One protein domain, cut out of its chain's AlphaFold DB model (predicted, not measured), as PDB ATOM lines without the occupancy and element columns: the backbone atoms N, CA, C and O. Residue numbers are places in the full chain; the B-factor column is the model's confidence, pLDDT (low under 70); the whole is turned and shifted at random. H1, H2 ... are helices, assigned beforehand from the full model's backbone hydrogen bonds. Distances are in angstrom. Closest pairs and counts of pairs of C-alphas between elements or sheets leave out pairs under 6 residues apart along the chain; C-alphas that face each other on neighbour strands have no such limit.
ATOM      1  N   GLU A   4     -11.295  11.603  48.561       70.38
ATOM      2  CA  GLU A   4     -10.465  10.786  47.664       70.38
ATOM      3  C   GLU A   4     -11.209   9.524  47.201       70.38
ATOM      4  O   GLU A   4     -11.324   9.275  46.004       70.38
ATOM      5  N   LEU A   5     -11.860   8.808  48.131       66.69
ATOM      6  CA  LEU A   5     -12.687   7.633  47.814       66.69
ATOM      7  C   LEU A   5     -13.896   7.979  46.926       66.69
ATOM      8  O   LEU A   5     -14.405   7.117  46.212       66.69
ATOM      9  N   SER A   6     -14.371   9.228  46.967       82.75
ATOM     10  CA  SER A   6     -15.460   9.704  46.109       82.75
ATOM     11  C   SER A   6     -14.993   9.991  44.680       82.75
ATOM     12  O   SER A   6     -15.752   9.751  43.744       82.75
ATOM     13  N   VAL A   7     -13.768  10.497  44.504       86.31
ATOM     14  CA  VAL A   7     -13.202  10.800  43.180       86.31
ATOM     15  C   VAL A   7     -12.789   9.518  42.469       86.31
ATOM     16  O   VAL A   7     -13.168   9.330  41.316       86.31
ATOM     17  N   ASP A   8     -12.110   8.598  43.156       86.31
ATOM     18  CA  ASP A   8     -11.703   7.312  42.570       86.31
ATOM     19  C   ASP A   8     -12.910   6.509  42.074       86.31
ATOM     20  O   ASP A   8     -12.889   5.924  40.989       86.31
ATOM     21  N   ARG A   9     -14.008   6.547  42.837       88.50
ATOM     22  CA  ARG A   9     -15.279   5.946  42.433       88.50
ATOM     23  C   ARG A   9     -15.860   6.610  41.184       88.50
ATOM     24  O   ARG A   9     -16.249   5.904  40.259       88.50
ATOM     25  N   ALA A  10     -15.895   7.942  41.134       87.75
ATOM     26  CA  ALA A  10     -16.394   8.670  39.967       87.75
ATOM     27  C   ALA A  10     -15.558   8.379  38.706       87.75
ATOM     28  O   ALA A  10     -16.112   8.214  37.620       87.75
ATOM     29  N   VAL A  11     -14.232   8.249  38.843       89.62
ATOM     30  CA  VAL A  11     -13.335   7.876  37.737       89.62
ATOM     31  C   VAL A  11     -13.588   6.443  37.276       89.62
ATOM     32  O   VAL A  11     -13.638   6.202  36.069       89.62
ATOM     33  N   ALA A  12     -13.799   5.496  38.192       89.06
ATOM     34  CA  ALA A  12     -14.153   4.124  37.830       89.06
ATOM     35  C   ALA A  12     -15.479   4.073  37.043       89.06
ATOM     36  O   ALA A  12     -15.518   3.522  35.944       89.06
ATOM     37  N   GLU A  13     -16.524   4.746  37.534       89.88
ATOM     38  CA  GLU A  13     -17.833   4.846  36.867       89.88
ATOM     39  C   GLU A  13     -17.760   5.587  35.511       89.88
ATOM     40  O   GLU A  13     -18.534   5.319  34.587       89.88
ATOM     41  N   ALA A  14     -16.845   6.548  35.360       88.06
ATOM     42  CA  ALA A  14     -16.584   7.219  34.086       88.06
ATOM     43  C   ALA A  14     -15.775   6.337  33.117       88.06
ATOM     44  O   ALA A  14     -15.995   6.401  31.909       88.06
ATOM     45  N   THR A  15     -14.883   5.482  33.627       91.25
ATOM     46  CA  THR A  15     -14.050   4.567  32.825       91.25
ATOM     47  C   THR A  15     -14.899   3.540  32.084       91.25
ATOM     48  O   THR A  15     -14.626   3.260  30.921       91.25
ATOM     49  N   GLU A  16     -15.974   3.046  32.704       87.56
ATOM     50  CA  GLU A  16     -16.931   2.125  32.065       87.56
ATOM     51  C   GLU A  16     -17.646   2.738  30.849       87.56
ATOM     52  O   GLU A  16     -18.110   2.019  29.966       87.56
ATOM     53  N   ARG A  17     -17.716   4.073  30.786       87.75
ATOM     54  CA  ARG A  17     -18.390   4.837  29.724       87.75
ATOM     55  C   ARG A  17     -17.417   5.510  28.754       87.75
ATOM     56  O   ARG A  17     -17.846   6.032  27.726       87.75
ATOM     57  N   ALA A  18     -16.125   5.534  29.074       86.12
ATOM     58  CA  ALA A  18     -15.125   6.259  28.305       86.12
ATOM     59  C   ALA A  18     -14.774   5.513  27.012       86.12
ATOM     60  O   ALA A  18     -14.324   4.368  27.025       86.12
ATOM     61  N   VAL A  19     -14.920   6.202  25.880       85.25
ATOM     62  CA  VAL A  19     -14.492   5.703  24.571       85.25
ATOM     63  C   VAL A  19     -13.274   6.500  24.133       85.25
ATOM     64  O   VAL A  19     -13.384   7.644  23.696       85.25
ATOM     65  N   VAL A  20     -12.098   5.889  24.254       88.75
ATOM     66  CA  VAL A  20     -10.837   6.454  23.768       88.75
ATOM     67  C   VAL A  20     -10.358   5.628  22.585       88.75
ATOM     68  O   VAL A  20     -10.333   4.397  22.643       88.75
ATOM     69  N   ALA A  21      -9.994   6.307  21.497       91.69
ATOM     70  CA  ALA A  21      -9.453   5.655  20.314       91.69
ATOM     71  C   ALA A  21      -8.158   4.905  20.661       91.69
ATOM     72  O   ALA A  21      -7.277   5.443  21.333       91.69
ATOM     73  N   ASP A  22      -8.039   3.665  20.188       90.00
ATOM     74  CA  ASP A  22      -6.800   2.906  20.326       90.00
ATOM     75  C   ASP A  22      -5.709   3.571  19.468       90.00
ATOM     76  O   ASP A  22      -5.865   3.659  18.246       90.00
ATOM     77  N   PRO A  23      -4.595   4.036  20.066       89.56
ATOM     78  CA  PRO A  23      -3.513   4.688  19.327       89.56
ATOM     79  C   PRO A  23      -2.717   3.726  18.428       89.56
ATOM     80  O   PRO A  23      -1.763   4.154  17.772       89.56
ATOM     81  N   GLY A  24      -3.061   2.436  18.421       91.94
ATOM     82  CA  GLY A  24      -2.420   1.407  17.620       91.94
ATOM     83  C   GLY A  24      -1.143   0.853  18.251       91.94
ATOM     84  O   GLY A  24      -0.691   1.266  19.326       91.94
ATOM     85  N   ALA A  25      -0.556  -0.122  17.556       91.62
ATOM     86  CA  ALA A  25       0.713  -0.721  17.953       91.62
ATOM     87  C   ALA A  25       1.875   0.273  17.788       91.62
ATOM     88  O   ALA A  25       1.880   1.111  16.882       91.62
ATOM     89  N   LYS A  26       2.869   0.162  18.664       92.00
ATOM     90  CA  LYS A  26       4.164   0.843  18.571       92.00
ATOM     91  C   LYS A  26       5.254  -0.187  18.286       92.00
ATOM     92  O   LYS A  26       5.070  -1.375  18.532       92.00
ATOM     93  N   LEU A  27       6.367   0.267  17.709       88.94
ATOM     94  CA  LEU A  27       7.456  -0.604  17.240       88.94
ATOM     95  C   LEU A  27       8.117  -1.404  18.371       88.94
ATOM     96  O   LEU A  27       8.696  -2.457  18.125       88.94
ATOM     97  N   ASP A  28       8.033  -0.892  19.589       92.00
ATOM     98  CA  ASP A  28       8.622  -1.424  20.807       92.00
ATOM     99  C   ASP A  28       7.623  -2.175  21.699       92.00
ATOM    100  O   ASP A  28       8.033  -2.675  22.744       92.00
ATOM    101  N   ASP A  29       6.354  -2.306  21.280       91.88
ATOM    102  CA  ASP A  29       5.334  -3.019  22.051       91.88
ATOM    103  C   ASP A  29       5.741  -4.470  22.312       91.88
ATOM    104  O   ASP A  29       5.873  -5.290  21.398       91.88
ATOM    105  N   ARG A  30       5.853  -4.815  23.591       90.75
ATOM    106  CA  ARG A  30       5.965  -6.195  24.061       90.75
ATOM    107  C   ARG A  30       4.601  -6.718  24.491       90.75
ATOM    108  O   ARG A  30       3.639  -5.974  24.651       90.75
ATOM    109  N   ALA A  31       4.493  -8.039  24.605       87.88
ATOM    110  CA  ALA A  31       3.242  -8.774  24.792       87.88
ATOM    111  C   ALA A  31       2.204  -8.056  25.687       87.88
ATOM    112  O   ALA A  31       2.382  -7.922  26.894       87.88
ATOM    113  N   GLY A  32       1.089  -7.627  25.086       87.94
ATOM    114  CA  GLY A  32      -0.035  -7.008  25.796       87.94
ATOM    115  C   GLY A  32       0.117  -5.518  26.134       87.94
ATOM    116  O   GLY A  32      -0.854  -4.923  26.607       87.94
ATOM    117  N   GLU A  33       1.260  -4.887  25.848       93.94
ATOM    118  CA  GLU A  33       1.520  -3.476  26.177       93.94
ATOM    119  C   GLU A  33       0.579  -2.518  25.446       93.94
ATOM    120  O   GLU A  33       0.052  -1.604  26.076       93.94
ATOM    121  N   ARG A  34       0.235  -2.775  24.176       92.38
ATOM    122  CA  ARG A  34      -0.808  -2.010  23.465       92.38
ATOM    123  C   ARG A  34      -2.133  -1.994  24.233       92.38
ATOM    124  O   ARG A  34      -2.719  -0.932  24.424       92.38
ATOM    125  N   ALA A  35      -2.596  -3.159  24.689       91.25
ATOM    126  CA  ALA A  35      -3.861  -3.279  25.412       91.25
ATOM    127  C   ALA A  35      -3.787  -2.616  26.798       91.25
ATOM    128  O   ALA A  35      -4.743  -1.971  27.226       91.25
ATOM    129  N   ALA A  36      -2.652  -2.738  27.493       92.62
ATOM    130  CA  ALA A  36      -2.418  -2.044  28.757       92.62
ATOM    131  C   ALA A  36      -2.399  -0.519  28.574       92.62
ATOM    132  O   ALA A  36      -3.057   0.194  29.330       92.62
ATOM    133  N   ARG A  37      -1.722  -0.024  27.531       94.62
ATOM    134  CA  ARG A  37      -1.678   1.396  27.174       94.62
ATOM    135  C   ARG A  37      -3.061   1.926  26.828       94.62
ATOM    136  O   ARG A  37      -3.428   2.992  27.303       94.62
ATOM    137  N   HIS A  38      -3.837   1.186  26.035       93.88
ATOM    138  CA  HIS A  38      -5.205   1.574  25.697       93.88
ATOM    139  C   HIS A  38      -6.075   1.694  26.953       93.88
ATOM    140  O   HIS A  38      -6.686   2.739  27.146       93.88
ATOM    141  N   ARG A  39      -6.032   0.717  27.874       92.88
ATOM    142  CA  ARG A  39      -6.726   0.819  29.175       92.88
ATOM    143  C   ARG A  39      -6.274   2.027  29.998       92.88
ATOM    144  O   ARG A  39      -7.119   2.715  30.563       92.88
ATOM    145  N   ALA A  40      -4.971   2.302  30.052       93.25
ATOM    146  CA  ALA A  40      -4.439   3.461  30.768       93.25
ATOM    147  C   ALA A  40      -4.922   4.789  30.159       93.25
ATOM    148  O   ALA A  40      -5.293   5.701  30.891       93.25
ATOM    149  N   LEU A  41      -4.974   4.888  28.826       95.00
ATOM    150  CA  LEU A  41      -5.502   6.063  28.128       95.00
ATOM    151  C   LEU A  41      -7.012   6.226  28.330       95.00
ATOM    152  O   LEU A  41      -7.468   7.351  28.511       95.00
ATOM    153  N   THR A  42      -7.776   5.131  28.363       94.50
ATOM    154  CA  THR A  42      -9.197   5.161  28.744       94.50
ATOM    155  C   THR A  42      -9.372   5.675  30.171       94.50
ATOM    156  O   THR A  42     -10.182   6.574  30.391       94.50
ATOM    157  N   GLY A  43      -8.570   5.182  31.122       93.31
ATOM    158  CA  GLY A  43      -8.572   5.669  32.504       93.31
ATOM    159  C   GLY A  43      -8.208   7.155  32.615       93.31
ATOM    160  O   GLY A  43      -8.873   7.900  33.329       93.31
ATOM    161  N   LEU A  44      -7.213   7.621  31.851       94.12
ATOM    162  CA  LEU A  44      -6.864   9.044  31.778       94.12
ATOM    163  C   LEU A  44      -8.006   9.885  31.185       94.12
ATOM    164  O   LEU A  44      -8.325  10.942  31.718       94.12
ATOM    165  N   GLY A  45      -8.639   9.421  30.105       94.56
ATOM    166  CA  GLY A  45      -9.786  10.098  29.498       94.56
ATOM    167  C   GLY A  45     -10.962  10.232  30.469       94.56
ATOM    168  O   GLY A  45     -11.551  11.306  30.577       94.56
ATOM    169  N   ALA A  46     -11.252   9.174  31.229       94.19
ATOM    170  CA  ALA A  46     -12.254   9.196  32.289       94.19
ATOM    171  C   ALA A  46     -11.893  10.183  33.409       94.19
ATOM    172  O   ALA A  46     -12.738  10.980  33.816       94.19
ATOM    173  N   ALA A  47     -10.635  10.192  33.859       93.12
ATOM    174  CA  ALA A  47     -10.158  11.138  34.864       93.12
ATOM    175  C   ALA A  47     -10.288  12.601  34.401       93.12
ATOM    176  O   ALA A  47     -10.751  13.443  35.166       93.12
ATOM    177  N   LEU A  48      -9.964  12.899  33.138       93.94
ATOM    178  CA  LEU A  48     -10.133  14.237  32.556       93.94
ATOM    179  C   LEU A  48     -11.607  14.660  32.470       93.94
ATOM    180  O   LEU A  48     -11.924  15.830  32.684       93.94
ATOM    181  N   ALA A  49     -12.515  13.724  32.175       93.12
ATOM    182  CA  ALA A  49     -13.950  14.000  32.157       93.12
ATOM    183  C   ALA A  49     -14.472  14.346  33.561       93.12
ATOM    184  O   ALA A  49     -15.146  15.363  33.732       93.12
ATOM    185  N   VAL A  50     -14.094  13.554  34.569       93.00
ATOM    186  CA  VAL A  50     -14.431  13.819  35.979       93.00
ATOM    187  C   VAL A  50     -13.829  15.145  36.447       93.00
ATOM    188  O   VAL A  50     -14.501  15.928  37.113       93.00
ATOM    189  N   GLU A  51     -12.586  15.450  36.067       93.62
ATOM    190  CA  GLU A  51     -11.957  16.736  36.375       93.62
ATOM    191  C   GLU A  51     -12.740  17.913  35.769       93.62
ATOM    192  O   GLU A  51     -12.979  18.917  36.446       93.62
ATOM    193  N   ALA A  52     -13.161  17.808  34.507       92.88
ATOM    194  CA  ALA A  52     -13.952  18.842  33.844       92.88
ATOM    195  C   ALA A  52     -15.321  19.055  34.519       92.88
ATOM    196  O   ALA A  52     -15.754  20.199  34.700       92.88
ATOM    197  N   GLU A  53     -15.978  17.975  34.944       92.19
ATOM    198  CA  GLU A  53     -17.229  18.033  35.703       92.19
ATOM    199  C   GLU A  53     -17.023  18.696  37.070       92.19
ATOM    200  O   GLU A  53     -17.720  19.656  37.410       92.19
ATOM    201  N   ALA A  54     -16.000  18.279  37.819       92.81
ATOM    202  CA  ALA A  54     -15.663  18.868  39.110       92.81
ATOM    203  C   ALA A  54     -15.337  20.367  38.994       92.81
ATOM    204  O   ALA A  54     -15.781  21.173  39.820       92.81
ATOM    205  N   ARG A  55     -14.613  20.784  37.945       93.06
ATOM    206  CA  ARG A  55     -14.358  22.206  37.652       93.06
ATOM    207  C   ARG A  55     -15.652  22.974  37.384       93.06
ATOM    208  O   ARG A  55     -15.803  24.087  37.880       93.06
ATOM    209  N   THR A  56     -16.597  22.388  36.650       92.25
ATOM    210  CA  THR A  56     -17.915  22.997  36.398       92.25
ATOM    211  C   THR A  56     -18.721  23.148  37.690       92.25
ATOM    212  O   THR A  56     -19.217  24.236  37.985       92.25
ATOM    213  N   LEU A  57     -18.792  22.095  38.508       92.75
ATOM    214  CA  LEU A  57     -19.508  22.105  39.788       92.75
ATOM    215  C   LEU A  57     -18.924  23.141  40.754       92.75
ATOM    216  O   LEU A  57     -19.647  23.964  41.316       92.75
ATOM    217  N   THR A  58     -17.600  23.156  40.911       93.44
ATOM    218  CA  THR A  58     -16.916  24.123  41.782       93.44
ATOM    219  C   THR A  58     -17.033  25.558  41.262       93.44
ATOM    220  O   THR A  58     -17.206  26.488  42.056       93.44
ATOM    221  N   ALA A  59     -17.020  25.771  39.942       91.00
ATOM    222  CA  ALA A  59     -17.324  27.071  39.352       91.00
ATOM    223  C   ALA A  59     -18.749  27.529  39.707       91.00
ATOM    224  O   ALA A  59     -18.916  28.668  40.143       91.00
ATOM    225  N   GLY A  60     -19.745  26.639  39.625       92.88
ATOM    226  CA  GLY A  60     -21.126  26.920  40.028       92.88
ATOM    227  C   GLY A  60     -21.255  27.284  41.510       92.88
ATOM    228  O   GLY A  60     -21.824  28.321  41.845       92.88
ATOM    229  N   VAL A  61     -20.646  26.496  42.403       94.62
ATOM    230  CA  VAL A  61     -20.644  26.777  43.850       94.62
ATOM    231  C   VAL A  61     -19.989  28.127  44.151       94.62
ATOM    232  O   VAL A  61     -20.545  28.936  44.892       94.62
ATOM    233  N   THR A  62     -18.821  28.405  43.564       95.25
ATOM    234  CA  THR A  62     -18.127  29.686  43.793       95.25
ATOM    235  C   THR A  62     -18.892  30.876  43.223       95.25
ATOM    236  O   THR A  62     -18.901  31.932  43.851       95.25
ATOM    237  N   ALA A  63     -19.567  30.720  42.080       95.06
ATOM    238  CA  ALA A  63     -20.451  31.743  41.531       95.06
ATOM    239  C   ALA A  63     -21.647  32.016  42.453       95.06
ATOM    240  O   ALA A  63     -21.894  33.174  42.773       95.06
ATOM    241  N   GLY A  64     -22.313  30.975  42.963       95.88
ATOM    242  CA  GLY A  64     -23.423  31.135  43.907       95.88
ATOM    243  C   GLY A  64     -23.005  31.854  45.193       95.88
ATOM    244  O   GLY A  64     -23.695  32.757  45.658       95.88
ATOM    245  N   ARG A  65     -21.826  31.530  45.742       96.62
ATOM    246  CA  ARG A  65     -21.284  32.233  46.921       96.62
ATOM    247  C   ARG A  65     -20.921  33.688  46.627       96.62
ATOM    248  O   ARG A  65     -21.162  34.548  47.470       96.62
ATOM    249  N   ALA A  66     -20.370  33.969  45.448       97.31
ATOM    250  CA  ALA A  66     -20.091  35.336  45.023       97.31
ATOM    251  C   ALA A  66     -21.385  36.150  44.864       97.31
ATOM    252  O   ALA A  66     -21.439  37.291  45.310       97.31
ATOM    253  N   GLU A  67     -22.441  35.562  44.298       97.69
ATOM    254  CA  GLU A  67     -23.744  36.219  44.175       97.69
ATOM    255  C   GLU A  67     -24.363  36.536  45.540       97.69
ATOM    256  O   GLU A  67     -24.806  37.661  45.757       97.69
ATOM    257  N   VAL A  68     -24.331  35.582  46.478       98.12
ATOM    258  CA  VAL A  68     -24.768  35.792  47.868       98.12
ATOM    259  C   VAL A  68     -24.034  36.976  48.499       98.12
ATOM    260  O   VAL A  68     -24.673  37.866  49.054       98.12
ATOM    261  N   ALA A  69     -22.706  37.037  48.366       97.94
ATOM    262  CA  ALA A  69     -21.924  38.149  48.899       97.94
ATOM    263  C   ALA A  69     -22.348  39.497  48.289       97.94
ATOM    264  O   ALA A  69     -22.485  40.484  49.009       97.94
ATOM    265  N   VAL A  70     -22.607  39.540  46.978       98.06
ATOM    266  CA  VAL A  70     -23.046  40.765  46.292       98.06
ATOM    267  C   VAL A  70     -24.454  41.180  46.720       98.06
ATOM    268  O   VAL A  70     -24.680  42.364  46.959       98.06
ATOM    269  N   TRP A  71     -25.385  40.237  46.907       98.00
ATOM    270  CA  TRP A  71     -26.704  40.518  47.495       98.00
ATOM    271  C   TRP A  71     -26.620  41.065  48.922       98.00
ATOM    272  O   TRP A  71     -27.499  41.807  49.355       98.00
ATOM    273  N   LEU A  72     -25.549  40.759  49.648       97.25
ATOM    274  CA  LEU A  72     -25.279  41.346  50.957       97.25
ATOM    275  C   LEU A  72     -24.503  42.667  50.905       97.25
ATOM    276  O   LEU A  72     -24.253  43.257  51.952       97.25
ATOM    277  N   GLY A  73     -24.194  43.176  49.712       96.62
ATOM    278  CA  GLY A  73     -23.566  44.483  49.511       96.62
ATOM    279  C   GLY A  73     -22.075  44.439  49.181       96.62
ATOM    280  O   GLY A  73     -21.464  45.498  49.067       96.62
ATOM    281  N   ALA A  74     -21.477  43.257  48.992       97.38
ATOM    282  CA  ALA A  74     -20.098  43.171  48.520       97.38
ATOM    283  C   ALA A  74     -19.970  43.710  47.086       97.38
ATOM    284  O   ALA A  74     -20.776  43.416  46.200       97.38
ATOM    285  N   SER A  75     -18.905  44.462  46.834       95.62
ATOM    286  CA  SER A  75     -18.543  44.954  45.511       95.62
ATOM    287  C   SER A  75     -17.683  43.944  44.742       95.62
ATOM    288  O   SER A  75     -17.061  43.040  45.301       95.62
ATOM    289  N   LEU A  76     -17.546  44.144  43.425       93.94
ATOM    290  CA  LEU A  76     -16.586  43.375  42.617       93.94
ATOM    291  C   LEU A  76     -15.128  43.559  43.085       93.94
ATOM    292  O   LEU A  76     -14.284  42.712  42.790       93.94
ATOM    293  N   ALA A  77     -14.811  44.661  43.775       94.94
ATOM    294  CA  ALA A  77     -13.487  44.866  44.355       94.94
ATOM    295  C   ALA A  77     -13.268  43.959  45.573       94.94
ATOM    296  O   ALA A  77     -12.208  43.345  45.668       94.94
ATOM    297  N   ASP A  78     -14.287  43.788  46.420       97.25
ATOM    298  CA  ASP A  78     -14.238  42.884  47.577       97.25
ATOM    299  C   ASP A  78     -14.042  41.432  47.126       97.25
ATOM    300  O   ASP A  78     -13.171  40.721  47.633       97.25
ATOM    301  N   LEU A  79     -14.760  41.012  46.077       95.94
ATOM    302  CA  LEU A  79     -14.561  39.696  45.456       95.94
ATOM    303  C   LEU A  79     -13.147  39.531  44.871       95.94
ATOM    304  O   LEU A  79     -12.547  38.453  44.944       95.94
ATOM    305  N   GLY A  80     -12.600  40.600  44.283       92.94
ATOM    306  CA  GLY A  80     -11.208  40.647  43.843       92.94
ATOM    307  C   GLY A  80     -10.249  40.401  45.008       92.94
ATOM    308  O   GLY A  80      -9.408  39.504  44.924       92.94
ATOM    309  N   GLY A  81     -10.447  41.111  46.120       94.94
ATOM    310  CA  GLY A  81      -9.666  40.965  47.349       94.94
ATOM    311  C   GLY A  81      -9.623  39.525  47.865       94.94
ATOM    312  O   GLY A  81      -8.537  38.999  48.099       94.94
ATOM    313  N   VAL A  82     -10.773  38.843  47.932       92.88
ATOM    314  CA  VAL A  82     -10.861  37.435  48.380       92.88
ATOM    315  C   VAL A  82     -10.069  36.481  47.481       92.88
ATOM    316  O   VAL A  82      -9.510  35.492  47.950       92.88
ATOM    317  N   THR A  83      -9.994  36.767  46.180       88.12
ATOM    318  CA  THR A  83      -9.272  35.918  45.217       88.12
ATOM    319  C   THR A  83      -7.810  36.321  45.015       88.12
ATOM    320  O   THR A  83      -7.118  35.696  44.207       88.12
ATOM    321  N   GLY A  84      -7.333  37.364  45.707       90.62
ATOM    322  CA  GLY A  84      -6.013  37.957  45.476       90.62
ATOM    323  C   GLY A  84      -5.869  38.568  44.077       90.62
ATOM    324  O   GLY A  84      -4.773  38.593  43.518       90.62
ATOM    325  N   ARG A  85      -6.977  39.001  43.460       93.44
ATOM    326  CA  ARG A  85      -7.013  39.543  42.094       93.44
ATOM    327  C   ARG A  85      -7.658  40.924  42.038       93.44
ATOM    328  O   ARG A  85      -8.243  41.415  42.994       93.44
ATOM    329  N   SER A  86      -7.557  41.576  40.884       95.25
ATOM    330  CA  SER A  86      -8.171  42.887  40.669       95.25
ATOM    331  C   SER A  86      -9.695  42.804  40.504       95.25
ATOM    332  O   SER A  86     -10.236  41.782  40.070       95.25
ATOM    333  N   ARG A  87     -10.384  43.934  40.722       94.38
ATOM    334  CA  ARG A  87     -11.806  44.122  40.365       94.38
ATOM    335  C   ARG A  87     -12.106  43.679  38.928       94.38
ATOM    336  O   ARG A  87     -13.129  43.050  38.673       94.38
ATOM    337  N   GLN A  88     -11.210  43.971  37.982       95.00
ATOM    338  CA  GLN A  88     -11.403  43.604  36.576       95.00
ATOM    339  C   GLN A  88     -11.333  42.088  36.354       95.00
ATOM    340  O   GLN A  88     -12.055  41.553  35.512       95.00
ATOM    341  N   ALA A  89     -10.502  41.375  37.118       93.94
ATOM    342  CA  ALA A  89     -10.483  39.918  37.089       93.94
ATOM    343  C   ALA A  89     -11.786  39.331  37.656       93.94
ATOM    344  O   ALA A  89     -12.327  38.398  37.064       93.94
ATOM    345  N   ALA A  90     -12.326  39.908  38.737       93.88
ATOM    346  CA  ALA A  90     -13.629  39.521  39.280       93.88
ATOM    347  C   ALA A  90     -14.766  39.778  38.274       93.88
ATOM    348  O   ALA A  90     -15.571  38.882  38.036       93.88
ATOM    349  N   ARG A  91     -14.776  40.936  37.592       94.25
ATOM    350  CA  ARG A  91     -15.740  41.247  36.517       94.25
ATOM    351  C   ARG A  91     -15.690  40.225  35.382       94.25
ATOM    352  O   ARG A  91     -16.730  39.782  34.915       94.25
ATOM    353  N   LYS A  92     -14.489  39.839  34.937       94.81
ATOM    354  CA  LYS A  92     -14.328  38.817  33.887       94.81
ATOM    355  C   LYS A  92     -14.798  37.437  34.345       94.81
ATOM    356  O   LYS A  92     -15.352  36.694  33.545       94.81
ATOM    357  N   ARG A  93     -14.561  37.093  35.614       94.62
ATOM    358  CA  ARG A  93     -14.956  35.802  36.189       94.62
ATOM    359  C   ARG A  93     -16.468  35.700  36.408       94.62
ATOM    360  O   ARG A  93     -17.030  34.638  36.168       94.62
ATOM    361  N   TRP A  94     -17.111  36.783  36.836       95.62
ATOM    362  CA  TRP A  94     -18.540  36.824  37.153       95.62
ATOM    363  C   TRP A  94     -19.228  38.038  36.502       95.62
ATOM    364  O   TRP A  94     -19.595  38.996  37.188       95.62
TER     365      TRP A  94
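What this domain is: This is residues 4 to 94 of the 211 residues of an uncharacterized protein of Actinomycetospora succinea (UniProt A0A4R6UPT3). One long helix, H2, makes the length of a rod; H1 packs at a steep angle on its residues 42 to 50, and a small head of two short helices, H3 and H4, folds back near its last residues. The printed part has 91 residues with four named helices, H1 to H4 in order, and no named strand: all helix. It is extended, with a radius of gyration of the C-alphas of 20.7 A and spans of 64 by 26 by 19 A.

Where its parts are: H2, residues 33 to 71, is 56.4 A long, from C-alpha 33 at (1.520, -3.476, 26.177) to C-alpha 71 at (-26.704, 40.518, 47.495). H1 is residues 4 to 15, 16.5 A; H3 residues 76 to 82, 10.1 A; H4 residues 87 to 93, 9.8 A.

How they stand to each other: H2 touches H1 with residues 42 to 50 alone, at a steep tilt of 58 degrees, opposite ways; the closest C-alphas, of Thr 15 and Ala 46, are 5.0 A apart. H2 and H3 are close but not clearly touching, with closest C-alphas of Ala 66 and Leu 79 at 7.1 A. H3 and H4 touch, about perpendicular at 88 degrees, with closest C-alphas of Ala 77 and Arg 87 at 4.4 A. H2 and H4 are apart. In H1, H2, H3 and H4 every O i to N i+4 pair is within hydrogen-bond range.

The domain as a whole: The C-alphas farthest apart, of Ala 31 and Gly 73, are 64.5 A apart. The printed part has no cut. The link from H1 to H2, residues 16 to 32, is long. Residue 5 alone is under pLDDT 70.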